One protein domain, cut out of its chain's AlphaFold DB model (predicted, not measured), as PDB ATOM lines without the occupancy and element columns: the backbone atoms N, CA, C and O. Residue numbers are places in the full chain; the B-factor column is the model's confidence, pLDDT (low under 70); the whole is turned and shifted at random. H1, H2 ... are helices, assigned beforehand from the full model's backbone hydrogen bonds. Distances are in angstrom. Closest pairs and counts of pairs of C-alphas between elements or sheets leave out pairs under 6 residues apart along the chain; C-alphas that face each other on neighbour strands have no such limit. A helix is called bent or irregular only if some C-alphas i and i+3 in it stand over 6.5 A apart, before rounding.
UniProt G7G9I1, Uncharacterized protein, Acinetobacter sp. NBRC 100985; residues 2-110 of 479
ATOM      1  N   LEU A   2     -49.303   7.091   3.651       90.19
ATOM      2  CA  LEU A   2     -49.174   7.478   5.073       90.19
ATOM      3  C   LEU A   2     -47.970   6.875   5.825       90.19
ATOM      4  O   LEU A   2     -47.258   7.608   6.501       90.19
ATOM      5  N   ILE A   3     -47.683   5.576   5.656       93.25
ATOM      6  CA  ILE A   3     -46.516   4.910   6.276       93.25
ATOM      7  C   ILE A   3     -45.193   5.585   5.863       93.25
ATOM      8  O   ILE A   3     -44.353   5.877   6.702       93.25
ATOM      9  N   ARG A   4     -44.996   5.872   4.571       91.81
ATOM     10  CA  ARG A   4     -43.749   6.493   4.091       91.81
ATOM     11  C   ARG A   4     -43.654   7.960   4.505       91.81
ATOM     12  O   ARG A   4     -42.594   8.391   4.934       91.81
ATOM     13  N   THR A   5     -44.755   8.706   4.417       94.00
ATOM     14  CA  THR A   5     -44.786  10.126   4.800       94.00
ATOM     15  C   THR A   5     -44.484  10.314   6.288       94.00
ATOM     16  O   THR A   5     -43.649  11.142   6.639       94.00
ATOM     17  N   SER A   6     -45.099   9.506   7.159       94.00
ATOM     18  CA  SER A   6     -44.834   9.541   8.606       94.00
ATOM     19  C   SER A   6     -43.414   9.086   8.957       94.00
ATOM     20  O   SER A   6     -42.785   9.703   9.816       94.00
ATOM     21  N   LEU A   7     -42.858   8.090   8.250       94.69
ATOM     22  CA  LEU A   7     -41.448   7.716   8.396       94.69
ATOM     23  C   LEU A   7     -40.514   8.883   8.075       94.69
ATOM     24  O   LEU A   7     -39.621   9.170   8.863       94.69
ATOM     25  N   THR A   8     -40.705   9.543   6.928       93.19
ATOM     26  CA  THR A   8     -39.865  10.678   6.519       93.19
ATOM     27  C   THR A   8     -39.955  11.818   7.527       93.19
ATOM     28  O   THR A   8     -38.923  12.372   7.901       93.19
ATOM     29  N   ALA A   9     -41.161  12.123   8.019       94.56
ATOM     30  CA  ALA A   9     -41.361  13.140   9.046       94.56
ATOM     31  C   ALA A   9     -40.600  12.801  10.336       94.56
ATOM     32  O   ALA A   9     -39.878  13.645  10.858       94.56
ATOM     33  N   ALA A  10     -40.698  11.559  10.820       94.44
ATOM     34  CA  ALA A  10     -39.962  11.135  12.008       94.44
ATOM     35  C   ALA A  10     -38.441  11.156  11.780       94.44
ATOM     36  O   ALA A  10     -37.692  11.639  12.625       94.44
ATOM     37  N   TYR A  11     -37.980  10.691  10.618       91.50
ATOM     38  CA  TYR A  11     -36.561  10.630  10.265       91.50
ATOM     39  C   TYR A  11     -35.901  12.014  10.219       91.50
ATOM     40  O   TYR A  11     -34.796  12.186  10.731       91.50
ATOM     41  N   ALA A  12     -36.601  13.006   9.661       93.25
ATOM     42  CA  ALA A  12     -36.114  14.377   9.545       93.25
ATOM     43  C   ALA A  12     -35.790  15.017  10.907       93.25
ATOM     44  O   ALA A  12     -34.905  15.859  10.986       93.25
ATOM     45  N   THR A  13     -36.452  14.588  11.988       95.19
ATOM     46  CA  THR A  13     -36.210  15.142  13.333       95.19
ATOM     47  C   THR A  13     -34.846  14.766  13.920       95.19
ATOM     48  O   THR A  13     -34.311  15.506  14.743       95.19
ATOM     49  N   GLY A  14     -34.254  13.653  13.472       91.56
ATOM     50  CA  GLY A  14     -32.965  13.163  13.966       91.56
ATOM     51  C   GLY A  14     -31.809  13.258  12.969       91.56
ATOM     52  O   GLY A  14     -30.685  12.920  13.334       91.56
ATOM     53  N   MET A  15     -32.049  13.679  11.725       93.12
ATOM     54  CA  MET A  15     -31.025  13.718  10.676       93.12
ATOM     55  C   MET A  15     -30.112  14.942  10.832       93.12
ATOM     56  O   MET A  15     -30.589  16.068  10.961       93.12
ATOM     57  N   ASN A  16     -28.795  14.733  10.827       88.25
ATOM     58  CA  ASN A  16     -27.812  15.817  10.842       88.25
ATOM     59  C   ASN A  16     -27.437  16.269   9.413       88.25
ATOM     60  O   ASN A  16     -27.837  15.660   8.421       88.25
ATOM     61  N   GLN A  17     -26.617  17.319   9.311       88.56
ATOM     62  CA  GLN A  17     -26.166  17.895   8.035       88.56
ATOM     63  C   GLN A  17     -25.324  16.954   7.150       88.56
ATOM     64  O   GLN A  17     -25.153  17.229   5.967       88.56
ATOM     65  N   TYR A  18     -24.808  15.851   7.702       87.12
ATOM     66  CA  TYR A  18     -24.019  14.841   6.985       87.12
ATOM     67  C   TYR A  18     -24.841  13.598   6.611       87.12
ATOM     68  O   TYR A  18     -24.333  12.681   5.972       87.12
ATOM     69  N   GLY A  19     -26.121  13.571   6.988       81.69
ATOM     70  CA  GLY A  19     -27.033  12.466   6.724       81.69
ATOM     71  C   GLY A  19     -27.026  11.344   7.763       81.69
ATOM     72  O   GLY A  19     -27.728  10.347   7.571       81.69
ATOM     73  N   ASP A  20     -26.311  11.509   8.879       85.00
ATOM     74  CA  ASP A  20     -26.394  10.583  10.008       85.00
ATOM     75  C   ASP A  20     -27.650  10.837  10.834       85.00
ATOM     76  O   ASP A  20     -28.134  11.963  10.962       85.00
ATOM     77  N   VAL A  21     -28.151   9.775  11.459       88.44
ATOM     78  CA  VAL A  21     -29.336   9.836  12.314       88.44
ATOM     79  C   VAL A  21     -28.917   9.770  13.766       88.44
ATOM     80  O   VAL A  21     -28.378   8.759  14.218       88.44
ATOM     81  N   ASN A  22     -29.227  10.824  14.510       89.56
ATOM     82  CA  ASN A  22     -29.168  10.819  15.957       89.56
ATOM     83  C   ASN A  22     -30.505  10.313  16.519       89.56
ATOM     84  O   ASN A  22     -31.514  11.018  16.459       89.56
ATOM     85  N   LEU A  23     -30.496   9.095  17.067       89.06
ATOM     86  CA  LEU A  23     -31.684   8.454  17.638       89.06
ATOM     87  C   LEU A  23     -32.263   9.233  18.827       89.06
ATOM     88  O   LEU A  23     -33.480   9.282  18.968       89.06
ATOM     89  N   ASP A  24     -31.427   9.919  19.609       88.69
ATOM     90  CA  ASP A  24     -31.859  10.683  20.789       88.69
ATOM     91  C   ASP A  24     -32.678  11.930  20.412       88.69
ATOM     92  O   ASP A  24     -33.364  12.514  21.249       88.69
ATOM     93  N   LYS A  25     -32.610  12.350  19.143       92.19
ATOM     94  CA  LYS A  25     -33.350  13.500  18.601       92.19
ATOM     95  C   LYS A  25     -34.621  13.101  17.849       92.19
ATOM     96  O   LYS A  25     -35.358  13.976  17.399       92.19
ATOM     97  N   ILE A  26     -34.885  11.803  17.695       93.88
ATOM     98  CA  ILE A  26     -36.069  11.333  16.980       93.88
ATOM     99  C   ILE A  26     -37.331  11.620  17.802       93.88
ATOM    100  O   ILE A  26     -37.456  11.224  18.959       93.88
ATOM    101  N   ASN A  27     -38.308  12.282  17.183       95.56
ATOM    102  CA  ASN A  27     -39.585  12.600  17.813       95.56
ATOM    103  C   ASN A  27     -40.434  11.330  18.036       95.56
ATOM    104  O   ASN A  27     -40.977  10.744  17.094       95.56
ATOM    105  N   ALA A  28     -40.568  10.922  19.300       93.81
ATOM    106  CA  ALA A  28     -41.280   9.704  19.689       93.81
ATOM    107  C   ALA A  28     -42.770   9.673  19.265       93.81
ATOM    108  O   ALA A  28     -43.196   8.647  18.724       93.81
ATOM    109  N   PRO A  29     -43.570  10.753  19.419       96.50
ATOM    110  CA  PRO A  29     -44.927  10.811  18.864       96.50
ATOM    111  C   PRO A  29     -45.021  10.505  17.361       96.50
ATOM    112  O   PRO A  29     -45.925   9.776  16.946       96.50
ATOM    113  N   LEU A  30     -44.082  10.997  16.542       96.56
ATOM    114  CA  LEU A  30     -44.069  10.716  15.099       96.56
ATOM    115  C   LEU A  30     -43.749   9.247  14.795       96.56
ATOM    116  O   LEU A  30     -44.349   8.661  13.892       96.56
ATOM    117  N   ILE A  31     -42.860   8.622  15.574       96.00
ATOM    118  CA  ILE A  31     -42.590   7.183  15.460       96.00
ATOM    119  C   ILE A  31     -43.807   6.351  15.860       96.00
ATOM    120  O   ILE A  31     -44.129   5.376  15.177       96.00
ATOM    121  N   LYS A  32     -44.526   6.750  16.916       95.44
ATOM    122  CA  LYS A  32     -45.783   6.099  17.298       95.44
ATOM    123  C   LYS A  32     -46.806   6.178  16.163       95.44
ATOM    124  O   LYS A  32     -47.330   5.145  15.761       95.44
ATOM    125  N   ALA A  33     -47.030   7.364  15.593       96.06
ATOM    126  CA  ALA A  33     -47.949   7.537  14.465       96.06
ATOM    127  C   ALA A  33     -47.552   6.676  13.249       96.06
ATOM    128  O   ALA A  33     -48.397   6.031  12.629       96.06
ATOM    129  N   PHE A  34     -46.254   6.606  12.941       97.19
ATOM    130  CA  PHE A  34     -45.719   5.736  11.893       97.19
ATOM    131  C   PHE A  34     -46.030   4.248  12.138       97.19
ATOM    132  O   PHE A  34     -46.528   3.567  11.237       97.19
ATOM    133  N   LEU A  35     -45.790   3.744  13.352       96.38
ATOM    134  CA  LEU A  35     -46.093   2.357  13.729       96.38
ATOM    135  C   LEU A  35     -47.607   2.070  13.748       96.38
ATOM    136  O   LEU A  35     -48.035   0.994  13.314       96.38
ATOM    137  N   ASP A  36     -48.425   3.034  14.174       96.44
ATOM    138  CA  ASP A  36     -49.891   2.943  14.171       96.44
ATOM    139  C   ASP A  36     -50.435   2.835  12.731       96.44
ATOM    140  O   ASP A  36     -51.318   2.014  12.449       96.44
ATOM    141  N   HIS A  37     -49.862   3.582  11.776       96.50
ATOM    142  CA  HIS A  37     -50.212   3.468  10.356       96.50
ATOM    143  C   HIS A  37     -49.872   2.096   9.766       96.50
ATOM    144  O   HIS A  37     -50.653   1.565   8.971       96.50
ATOM    145  N   ILE A  38     -48.735   1.508  10.151       95.69
ATOM    146  CA  ILE A  38     -48.382   0.148   9.727       95.69
ATOM    147  C   ILE A  38     -49.387  -0.858  10.289       95.69
ATOM    148  O   ILE A  38     -49.930  -1.668   9.538       95.69
ATOM    149  N   SER A  39     -49.667  -0.780  11.590       94.88
ATOM    150  CA  SER A  39     -50.592  -1.691  12.273       94.88
ATOM    151  C   SER A  39     -51.998  -1.616  11.677       94.88
ATOM    152  O   SER A  39     -52.616  -2.644  11.398       94.88
ATOM    153  N   THR A  40     -52.473  -0.400  11.391       96.06
ATOM    154  CA  THR A  40     -53.754  -0.164  10.712       96.06
ATOM    155  C   THR A  40     -53.769  -0.807   9.329       96.06
ATOM    156  O   THR A  40     -54.699  -1.539   9.006       96.06
ATOM    157  N   TYR A  41     -52.720  -0.600   8.523       95.44
ATOM    158  CA  TYR A  41     -52.631  -1.202   7.193       95.44
ATOM    159  C   TYR A  41     -52.674  -2.735   7.243       95.44
ATOM    160  O   TYR A  41     -53.437  -3.347   6.498       95.44
ATOM    161  N   LEU A  42     -51.893  -3.353   8.134       94.06
ATOM    162  CA  LEU A  42     -51.837  -4.813   8.267       94.06
ATOM    163  C   LEU A  42     -53.165  -5.408   8.767       94.06
ATOM    164  O   LEU A  42     -53.512  -6.516   8.362       94.06
ATOM    165  N   LYS A  43     -53.920  -4.677   9.601       95.69
ATOM    166  CA  LYS A  43     -55.255  -5.084  10.066       95.69
ATOM    167  C   LYS A  43     -56.313  -4.961   8.968       95.69
ATOM    168  O   LYS A  43     -57.112  -5.875   8.801       95.69
ATOM    169  N   THR A  44     -56.322  -3.851   8.230       96.75
ATOM    170  CA  THR A  44     -57.311  -3.598   7.168       96.75
ATOM    171  C   THR A  44     -57.060  -4.470   5.940       96.75
ATOM    172  O   THR A  44     -58.004  -4.941   5.312       96.75
ATOM    173  N   TYR A  45     -55.792  -4.722   5.606       94.44
ATOM    174  CA  TYR A  45     -55.389  -5.479   4.422       94.44
ATOM    175  C   TYR A  45     -54.463  -6.644   4.793       94.44
ATOM    176  O   TYR A  45     -53.296  -6.662   4.390       94.44
ATOM    177  N   PRO A  46     -54.959  -7.668   5.512       91.56
ATOM    178  CA  PRO A  46     -54.127  -8.780   5.973       91.56
ATOM    179  C   PRO A  46     -53.543  -9.613   4.822       91.56
ATOM    180  O   PRO A  46     -52.543 -10.307   5.007       91.56
ATOM    181  N   ASN A  47     -54.147  -9.546   3.630       93.62
ATOM    182  CA  ASN A  47     -53.677 -10.163   2.382       93.62
ATOM    183  C   ASN A  47     -53.285  -9.114   1.321       93.62
ATOM    184  O   ASN A  47     -53.268  -9.417   0.133       93.62
ATOM    185  N   GLY A  48     -53.029  -7.866   1.727       92.62
ATOM    186  CA  GLY A  48     -52.689  -6.788   0.801       92.62
ATOM    187  C   GLY A  48     -51.356  -7.011   0.082       92.62
ATOM    188  O   GLY A  48     -50.450  -7.659   0.599       92.62
ATOM    189  N   GLN A  49     -51.200  -6.397  -1.092       92.69
ATOM    190  CA  GLN A  49     -49.994  -6.525  -1.923       92.69
ATOM    191  C   GLN A  49     -48.695  -6.095  -1.210       92.69
ATOM    192  O   GLN A  49     -47.623  -6.595  -1.531       92.69
ATOM    193  N   TYR A  50     -48.772  -5.188  -0.226       93.12
ATOM    194  CA  TYR A  50     -47.601  -4.596   0.437       93.12
ATOM    195  C   TYR A  50     -47.380  -5.083   1.876       93.12
ATOM    196  O   TYR A  50     -46.646  -4.439   2.625       93.12
ATOM    197  N   VAL A  51     -47.987  -6.201   2.294       94.12
ATOM    198  CA  VAL A  51     -47.878  -6.698   3.683       94.12
ATOM    199  C   VAL A  51     -46.433  -6.981   4.116       94.12
ATOM    200  O   VAL A  51     -46.048  -6.618   5.227       94.12
ATOM    201  N   ALA A  52     -45.604  -7.541   3.230       93.56
ATOM    202  CA  ALA A  52     -44.180  -7.764   3.480       93.56
ATOM    203  C   ALA A  52     -43.421  -6.441   3.683       93.56
ATOM    204  O   ALA A  52     -42.688  -6.279   4.658       93.56
ATOM    205  N   SER A  53     -43.636  -5.459   2.803       92.50
ATOM    206  CA  SER A  53     -42.982  -4.148   2.894       92.50
ATOM    207  C   SER A  53     -43.434  -3.357   4.121       92.50
ATOM    208  O   SER A  53     -42.606  -2.735   4.785       92.50
ATOM    209  N   ALA A  54     -44.729  -3.390   4.447       93.12
ATOM    210  CA  ALA A  54     -45.272  -2.751   5.642       93.12
ATOM    211  C   ALA A  54     -44.640  -3.334   6.913       93.12
ATOM    212  O   ALA A  54     -44.223  -2.581   7.789       93.12
ATOM    213  N   ARG A  55     -44.464  -4.661   6.973       91.06
ATOM    214  CA  ARG A  55     -43.758  -5.303   8.084       91.06
ATOM    215  C   ARG A  55     -42.263  -4.965   8.117       91.06
ATOM    216  O   ARG A  55     -41.722  -4.722   9.189       91.06
ATOM    217  N   GLY A  56     -41.602  -4.848   6.966       90.88
ATOM    218  CA  GLY A  56     -40.211  -4.377   6.898       90.88
ATOM    219  C   GLY A  56     -40.021  -2.966   7.458       90.88
ATOM    220  O   GLY A  56     -39.047  -2.699   8.164       90.88
ATOM    221  N   PHE A  57     -40.995  -2.079   7.245       93.56
ATOM    222  CA  PHE A  57     -41.007  -0.753   7.865       93.56
ATOM    223  C   PHE A  57     -41.110  -0.797   9.401       93.56
ATOM    224  O   PHE A  57     -40.593   0.113  10.051       93.56
ATOM    225  N   MET A  58     -41.666  -1.860  10.000       92.31
ATOM    226  CA  MET A  58     -41.698  -2.013  11.463       92.31
ATOM    227  C   MET A  58     -40.291  -2.119  12.051       92.31
ATOM    228  O   MET A  58     -40.005  -1.431  13.027       92.31
ATOM    229  N   ARG A  59     -39.376  -2.880  11.423       92.12
ATOM    230  CA  ARG A  59     -37.967  -2.951  11.870       92.12
ATOM    231  C   ARG A  59     -37.310  -1.578  11.891       92.12
ATOM    232  O   ARG A  59     -36.647  -1.217  12.861       92.12
ATOM    233  N   ARG A  60     -37.543  -0.776  10.847       91.94
ATOM    234  CA  ARG A  60     -37.044   0.605  10.784       91.94
ATOM    235  C   ARG A  60     -37.611   1.451  11.924       91.94
ATOM    236  O   ARG A  60     -36.858   2.209  12.525       91.94
ATOM    237  N   GLY A  61     -38.899   1.299  12.231       94.06
ATOM    238  CA  GLY A  61     -39.555   1.980  13.348       94.06
ATOM    239  C   GLY A  61     -38.991   1.581  14.707       94.06
ATOM    240  O   GLY A  61     -38.697   2.456  15.511       94.06
ATOM    241  N   PHE A  62     -38.761   0.287  14.944       94.62
ATOM    242  CA  PHE A  62     -38.159  -0.202  16.189       94.62
ATOM    243  C   PHE A  62     -36.730   0.302  16.385       94.62
ATOM    244  O   PHE A  62     -36.392   0.741  17.482       94.62
ATOM    245  N   TRP A  63     -35.921   0.325  15.321       93.56
ATOM    246  CA  TRP A  63     -34.590   0.934  15.366       93.56
ATOM    247  C   TRP A  63     -34.654   2.431  15.706       93.56
ATOM    248  O   TRP A  63     -33.959   2.877  16.614       93.56
ATOM    249  N   LEU A  64     -35.516   3.194  15.023       93.06
ATOM    250  CA  LEU A  64     -35.685   4.629  15.284       93.06
ATOM    251  C   LEU A  64     -36.227   4.922  16.691       93.06
ATOM    252  O   LEU A  64     -35.876   5.940  17.272       93.06
ATOM    253  N   ALA A  65     -37.050   4.027  17.242       92.56
ATOM    254  CA  ALA A  65     -37.579   4.120  18.600       92.56
ATOM    255  C   ALA A  65     -36.573   3.709  19.690       92.56
ATOM    256  O   ALA A  65     -36.929   3.722  20.867       92.56
ATOM    257  N   GLY A  66     -35.375   3.233  19.326       91.19
ATOM    258  CA  GLY A  66     -34.431   2.639  20.280       91.19
ATOM    259  C   GLY A  66     -34.926   1.331  20.917       91.19
ATOM    260  O   GLY A  66     -34.377   0.890  21.924       91.19
ATOM    261  N   ARG A  67     -35.955   0.687  20.352       93.00
ATOM    262  CA  ARG A  67     -36.559  -0.553  20.867       93.00
ATOM    263  C   ARG A  67     -35.825  -1.777  20.336       93.00
ATOM    264  O   ARG A  67     -36.310  -2.475  19.443       93.00
ATOM    265  N   GLN A  68     -34.630  -2.011  20.881       94.44
ATOM    266  CA  GLN A  68     -33.779  -3.148  20.518       94.44
ATOM    267  C   GLN A  68     -34.512  -4.487  20.680       94.44
ATOM    268  O   GLN A  68     -34.411  -5.343  19.806       94.44
ATOM    269  N   ASP A  69     -35.280  -4.644  21.756       95.25
ATOM    270  CA  ASP A  69     -36.085  -5.832  22.039       95.25
ATOM    271  C   ASP A  69     -37.057  -6.159  20.893       95.25
ATOM    272  O   ASP A  69     -37.090  -7.283  20.393       95.25
ATOM    273  N   LEU A  70     -37.802  -5.157  20.414       95.31
ATOM    274  CA  LEU A  70     -38.757  -5.330  19.318       95.31
ATOM    275  C   LEU A  70     -38.057  -5.553  17.973       95.31
ATOM    276  O   LEU A  70     -38.534  -6.344  17.158       95.31
ATOM    277  N   LEU A  71     -36.921  -4.889  17.744       95.56
ATOM    278  CA  LEU A  71     -36.121  -5.082  16.534       95.56
ATOM    279  C   LEU A  71     -35.568  -6.511  16.443       95.56
ATOM    280  O   LEU A  71     -35.709  -7.145  15.395       95.56
ATOM    281  N   ILE A  72     -34.983  -7.019  17.531       96.06
ATOM    282  CA  ILE A  72     -34.493  -8.401  17.627       96.06
ATOM    283  C   ILE A  72     -35.642  -9.369  17.380       96.06
ATOM    284  O   ILE A  72     -35.548 -10.194  16.474       96.06
ATOM    285  N   ASN A  73     -36.747  -9.226  18.116       95.75
ATOM    286  CA  ASN A  73     -37.895 -10.125  17.995       95.75
ATOM    287  C   ASN A  73     -38.441 -10.176  16.564       95.75
ATOM    288  O   ASN A  73     -38.787 -11.251  16.075       95.75
ATOM    289  N   GLU A  74     -38.491  -9.038  15.868       95.06
ATOM    290  CA  GLU A  74     -38.936  -9.007  14.478       95.06
ATOM    291  C   GLU A  74     -37.939  -9.699  13.540       95.06
ATOM    292  O   GLU A  74     -38.364 -10.464  12.679       95.06
ATOM    293  N   ILE A  75     -36.625  -9.508  13.704       95.31
ATOM    294  CA  ILE A  75     -35.624 -10.229  12.895       95.31
ATOM    295  C   ILE A  75     -35.687 -11.739  13.163       95.31
ATOM    296  O   ILE A  75     -35.702 -12.523  12.214       95.31
ATOM    297  N   VAL A  76     -35.782 -12.154  14.427       95.25
ATOM    298  CA  VAL A  76     -35.913 -13.567  14.819       95.25
ATOM    299  C   VAL A  76     -37.164 -14.180  14.204       95.25
ATOM    300  O   VAL A  76     -37.091 -15.247  13.592       95.25
ATOM    301  N   TRP A  77     -38.300 -13.482  14.292       95.62
ATOM    302  CA  TRP A  77     -39.537 -13.938  13.671       95.62
ATOM    303  C   TRP A  77     -39.353 -14.139  12.164       95.62
ATOM    304  O   TRP A  77     -39.769 -15.162  11.625       95.62
ATOM    305  N   GLN A  78     -38.694 -13.203  11.481       94.75
ATOM    306  CA  GLN A  78     -38.453 -13.300  10.044       94.75
ATOM    307  C   GLN A  78     -37.556 -14.494   9.674       94.75
ATOM    308  O   GLN A  78     -37.868 -15.211   8.723       94.75
ATOM    309  N   ILE A  79     -36.490 -14.744  10.444       93.12
ATOM    310  CA  ILE A  79     -35.598 -15.903  10.265       93.12
ATOM    311  C   ILE A  79     -36.371 -17.219  10.427       93.12
ATOM    312  O   ILE A  79     -36.160 -18.160   9.664       93.12
ATOM    313  N   GLN A  80     -37.291 -17.280  11.391       93.44
ATOM    314  CA  GLN A  80     -38.102 -18.470  11.668       93.44
ATOM    315  C   GLN A  80     -39.266 -18.663  10.684       93.44
ATOM    316  O   GLN A  80     -39.820 -19.757  10.597       93.44
ATOM    317  N   ASN A  81     -39.640 -17.629   9.923       95.38
ATOM    318  CA  ASN A  81     -40.807 -17.642   9.039       95.38
ATOM    319  C   ASN A  81     -40.463 -17.287   7.573       95.38
ATOM    320  O   ASN A  81     -41.151 -16.452   6.974       95.38
ATOM    321  N   PRO A  82     -39.467 -17.939   6.934       94.81
ATOM    322  CA  PRO A  82     -38.980 -17.557   5.604       94.81
ATOM    323  C   PRO A  82     -40.006 -17.748   4.478       94.81
ATOM    324  O   PRO A  82     -39.901 -17.132   3.424       94.81
ATOM    325  N   LYS A  83     -41.016 -18.602   4.693       95.00
ATOM    326  CA  LYS A  83     -42.099 -18.872   3.731       95.00
ATOM    327  C   LYS A  83     -43.345 -18.013   3.963       95.00
ATOM    328  O   LYS A  83     -44.350 -18.191   3.282       95.00
ATOM    329  N   SER A  84     -43.327 -17.123   4.954       94.38
ATOM    330  CA  SER A  84     -44.488 -16.291   5.257       94.38
ATOM    331  C   SER A  84     -44.670 -15.189   4.215       94.38
ATOM    332  O   SER A  84     -43.706 -14.565   3.790       94.38
ATOM    333  N   LYS A  85     -45.920 -14.836   3.897       91.06
ATOM    334  CA  LYS A  85     -46.242 -13.644   3.085       91.06
ATOM    335  C   LYS A  85     -45.759 -12.324   3.705       91.06
ATOM    336  O   LYS A  85     -45.716 -11.311   3.020       91.06
ATOM    337  N   PHE A  86     -45.426 -12.319   4.998       92.19
ATOM    338  CA  PHE A  86     -44.847 -11.156   5.675       92.19
ATOM    339  C   PHE A  86     -43.308 -11.166   5.700       92.19
ATOM    340  O   PHE A  86     -42.702 -10.258   6.285       92.19
ATOM    341  N   TYR A  87     -42.681 -12.186   5.103       93.88
ATOM    342  CA  TYR A  87     -41.233 -12.287   5.007       93.88
ATOM    343  C   TYR A  87     -40.666 -11.151   4.149       93.88
ATOM    344  O   TYR A  87     -41.171 -10.876   3.061       93.88
ATOM    345  N   ASN A  88     -39.637 -10.464   4.640       92.12
ATOM    346  CA  ASN A  88     -39.036  -9.322   3.946       92.12
ATOM    347  C   ASN A  88     -37.541  -9.121   4.260       92.12
ATOM    348  O   ASN A  88     -37.019  -8.015   4.109       92.12
ATOM    349  N   LEU A  89     -36.835 -10.164   4.709       92.12
ATOM    350  CA  LEU A  89     -35.384 -10.076   4.868       92.12
ATOM    351  C   LEU A  89     -34.677 -10.217   3.523       92.12
ATOM    352  O   LEU A  89     -34.820 -11.220   2.820       92.12
ATOM    353  N   THR A  90     -33.826  -9.243   3.223       89.56
ATOM    354  CA  THR A  90     -32.822  -9.357   2.168       89.56
ATOM    355  C   THR A  90     -31.576  -9.994   2.770       89.56
ATOM    356  O   THR A  90     -30.782  -9.312   3.417       89.56
ATOM    357  N   VAL A  91     -31.392 -11.302   2.566       87.44
ATOM    358  CA  VAL A  91     -30.327 -12.094   3.218       87.44
ATOM    359  C   VAL A  91     -28.938 -11.463   3.056       87.44
ATOM    360  O   VAL A  91     -28.193 -11.374   4.024       87.44
ATOM    361  N   ASN A  92     -28.621 -10.919   1.877       90.44
ATOM    362  CA  ASN A  92     -27.320 -10.290   1.611       90.44
ATOM    363  C   ASN A  92     -27.094  -8.970   2.375       90.44
ATOM    364  O   ASN A  92     -25.955  -8.546   2.541       90.44
ATOM    365  N   GLN A  93     -28.158  -8.304   2.830       90.62
ATOM    366  CA  GLN A  93     -28.083  -7.046   3.586       90.62
ATOM    367  C   GLN A  93     -28.200  -7.265   5.098       90.62
ATOM    368  O   GLN A  93     -27.770  -6.409   5.873       90.62
ATOM    369  N   LEU A  94     -28.745  -8.412   5.516       91.56
ATOM    370  CA  LEU A  94     -29.003  -8.726   6.917       91.56
ATOM    371  C   LEU A  94     -27.752  -8.618   7.808       91.56
ATOM    372  O   LEU A  94     -27.873  -7.997   8.862       91.56
ATOM    373  N   PRO A  95     -26.553  -9.111   7.423       93.19
ATOM    374  CA  PRO A  95     -25.363  -8.954   8.261       93.19
ATOM    375  C   PRO A  95     -25.028  -7.488   8.552       93.19
ATOM    376  O   PRO A  95     -24.721  -7.132   9.688       93.19
ATOM    377  N   ALA A  96     -25.140  -6.614   7.546       92.25
ATOM    378  CA  ALA A  96     -24.871  -5.188   7.708       92.25
ATOM    379  C   ALA A  96     -25.954  -4.485   8.542       92.25
ATOM    380  O   ALA A  96     -25.632  -3.586   9.318       92.25
ATOM    381  N   GLU A  97     -27.225  -4.882   8.398       91.62
ATOM    382  CA  GLU A  97     -28.324  -4.380   9.231       91.62
ATOM    383  C   GLU A  97     -28.131  -4.793  10.695       91.62
ATOM    384  O   GLU A  97     -28.122  -3.929  11.568       91.62
ATOM    385  N   VAL A  98     -27.899  -6.080  10.961       94.00
ATOM    386  CA  VAL A  98     -27.669  -6.615  12.310       94.00
ATOM    387  C   VAL A  98     -26.467  -5.946  12.972       94.00
ATOM    388  O   VAL A  98     -26.588  -5.451  14.092       94.00
ATOM    389  N   ASN A  99     -25.332  -5.853  12.273       92.69
ATOM    390  CA  ASN A  99     -24.143  -5.207  12.824       92.69
ATOM    391  C   ASN A  99     -24.418  -3.734  13.172       92.69
ATOM    392  O   ASN A  99     -24.290  -3.340  14.325       92.69
ATOM    393  N   ARG A 100     -24.898  -2.937  12.209       90.62
ATOM    394  CA  ARG A 100     -25.051  -1.480  12.381       90.62
ATOM    395  C   ARG A 100     -26.210  -1.066  13.282       90.62
ATOM    396  O   ARG A 100     -26.203   0.040  13.817       90.62
ATOM    397  N   ARG A 101     -27.280  -1.863  13.347       91.56
ATOM    398  CA  ARG A 101     -28.535  -1.480  14.023       91.56
ATOM    399  C   ARG A 101     -28.710  -2.146  15.379       91.56
ATOM    400  O   ARG A 101     -29.492  -1.633  16.174       91.56
ATOM    401  N   ILE A 102     -27.995  -3.240  15.640       94.00
ATOM    402  CA  ILE A 102     -28.045  -3.957  16.918       94.00
ATOM    403  C   ILE A 102     -26.684  -3.888  17.603       94.00
ATOM    404  O   ILE A 102     -26.574  -3.204  18.614       94.00
ATOM    405  N   PHE A 103     -25.651  -4.537  17.061       92.75
ATOM    406  CA  PHE A 103     -24.383  -4.708  17.785       92.75
ATOM    407  C   PHE A 103     -23.553  -3.423  17.931       92.75
ATOM    408  O   PHE A 103     -22.907  -3.239  18.956       92.75
ATOM    409  N   GLU A 104     -23.597  -2.516  16.953       89.25
ATOM    410  CA  GLU A 104     -22.939  -1.197  17.012       89.25
ATOM    411  C   GLU A 104     -23.849  -0.100  17.596       89.25
ATOM    412  O   GLU A 104     -23.501   1.083  17.589       89.25
ATOM    413  N   SER A 105     -25.039  -0.460  18.088       88.38
ATOM    414  CA  SER A 105     -25.946   0.505  18.709       88.38
ATOM    415  C   SER A 105     -25.370   1.025  20.026       88.38
ATOM    416  O   SER A 105     -24.931   0.251  20.872       88.38
ATOM    417  N   ARG A 106     -25.466   2.340  20.259       83.88
ATOM    418  CA  ARG A 106     -25.110   2.956  21.554       83.88
ATOM    419  C   ARG A 106     -25.969   2.445  22.712       83.88
ATOM    420  O   ARG A 106     -25.508   2.426  23.844       83.88
ATOM    421  N   ASN A 107     -27.190   2.010  22.407       84.12
ATOM    422  CA  ASN A 107     -28.157   1.499  23.377       84.12
ATOM    423  C   ASN A 107     -28.179  -0.038  23.403       84.12
ATOM    424  O   ASN A 107     -29.199  -0.624  23.752       84.12
ATOM    425  N   PHE A 108     -27.102  -0.693  22.958       92.12
ATOM    426  CA  PHE A 108     -27.020  -2.147  22.948       92.12
ATOM    427  C   PHE A 108     -27.045  -2.712  24.378       92.12
ATOM    428  O   PHE A 108     -26.137  -2.483  25.174       92.12
ATOM    429  N   ASP A 109     -28.075  -3.499  24.674       93.62
ATOM    430  CA  ASP A 109     -28.229  -4.280  25.895       93.62
ATOM    431  C   ASP A 109     -28.211  -5.785  25.553       93.62
ATOM    432  O   ASP A 109     -29.145  -6.289  24.915       93.62
ATOM    433  N   PRO A 110     -27.178  -6.543  25.974       92.44
ATOM    434  CA  PRO A 110     -27.098  -7.976  25.709       92.44
ATOM    435  C   PRO A 110     -28.206  -8.780  26.407       92.44
ATOM    436  O   PRO A 110     -28.505  -9.891  25.975       92.44
TER     437      PRO A 110
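What this domain is: This is residues 2 to 110 of the 479 residues of an uncharacterized protein of Acinetobacter sp. NBRC 100985 (UniProt G7G9I1). Five helices run roughly along one common axis, with H3 in the middle, the hairpin of H1 and H2 on one side of it, and H4 and H5 on the other. H1, H2 and H3 make an up-and-down bundle; H4 folds back along H3, while H5 sits more loosely near H3 and H4, and two long loops, residues 15 to 27 and 81 to 93, reach toward opposite ends of the long axis. The printed part has 109 residues, with five named helices in the order H1 to H5 and no named strand; the class is all helix. It is compact, with a radius of gyration of the C-alphas of 13.9 A, and rounded, spanning 38 by 29 by 22 A.

How they stand to each other: H1, residues 2 to 14, touches H2, residues 28 to 44, closest at the C-alphas of Ser 6 and Phe 34, 5.1 A apart. The two form a helical hairpin, opposite ways at a shallow tilt of 17 degrees. H2 touches H3, residues 51 to 64, in a second helical hairpin, also opposite ways at a shallow tilt of 17 degrees; the C-alphas of Ile 38 and Ala 54, their closest, are 5.9 A apart. H1 and H3 only just touch, with 3 pairs of C-alphas within 8 A, the closest being Ile 3 and Ala 54 at 7.8 A, and run the same way. These three are the bundle, up and down, each running against the one before it. H3 is the hub and, with residues 59 to 63 alone, touches H4, residues 68 to 80; the closest C-alphas, of Phe 62 and Leu 71, are 5.3 A apart. H3 and H4 are a helical hairpin at a shallow tilt of 30 degrees, opposite ways. H5, residues 94 to 103, is close to H4 but not clearly touching, with the closest C-alphas, of Gln 68 and Ile 102, 6.8 A apart. H5 is likewise close to H3 but not clearly touching, with the closest C-alphas, of Trp 63 and Arg 101, 6.7 A apart. H1 and H2 are each apart from H4 and H5. In H2, H4 and H5 every O i to N i+4 pair is within hydrogen-bond range; in H1 7 of 9 are, and in H3 8 of 10.

Where its parts are: H1 begins at C-alpha 2, (-49.174, 7.478, 5.073), and is 19.3 A long. H2, the longest helix, measures 24.3 A and begins at C-alpha 28, (-41.280, 9.704, 19.689). H3 is 20.3 A long, H4 18.2 A and H5 12.5 A. H5 ends at C-alpha 103, (-24.383, -4.708, 17.785), and is neither bent nor irregular, but only just: C-alphas 100 and 103 are 6.3 A apart.

The domain as a whole: The two C-alphas farthest apart, those of Gln 17 and Lys 83, are 40.3 A apart. The printed part has no cut. The links from H1 to H2 and from H4 to H5 are long, with 13 residues each; that from H2 to H3 is short and that from H3 to H4 tight. The mean pLDDT of the printed part is 92.8, and no printed residue is under 70.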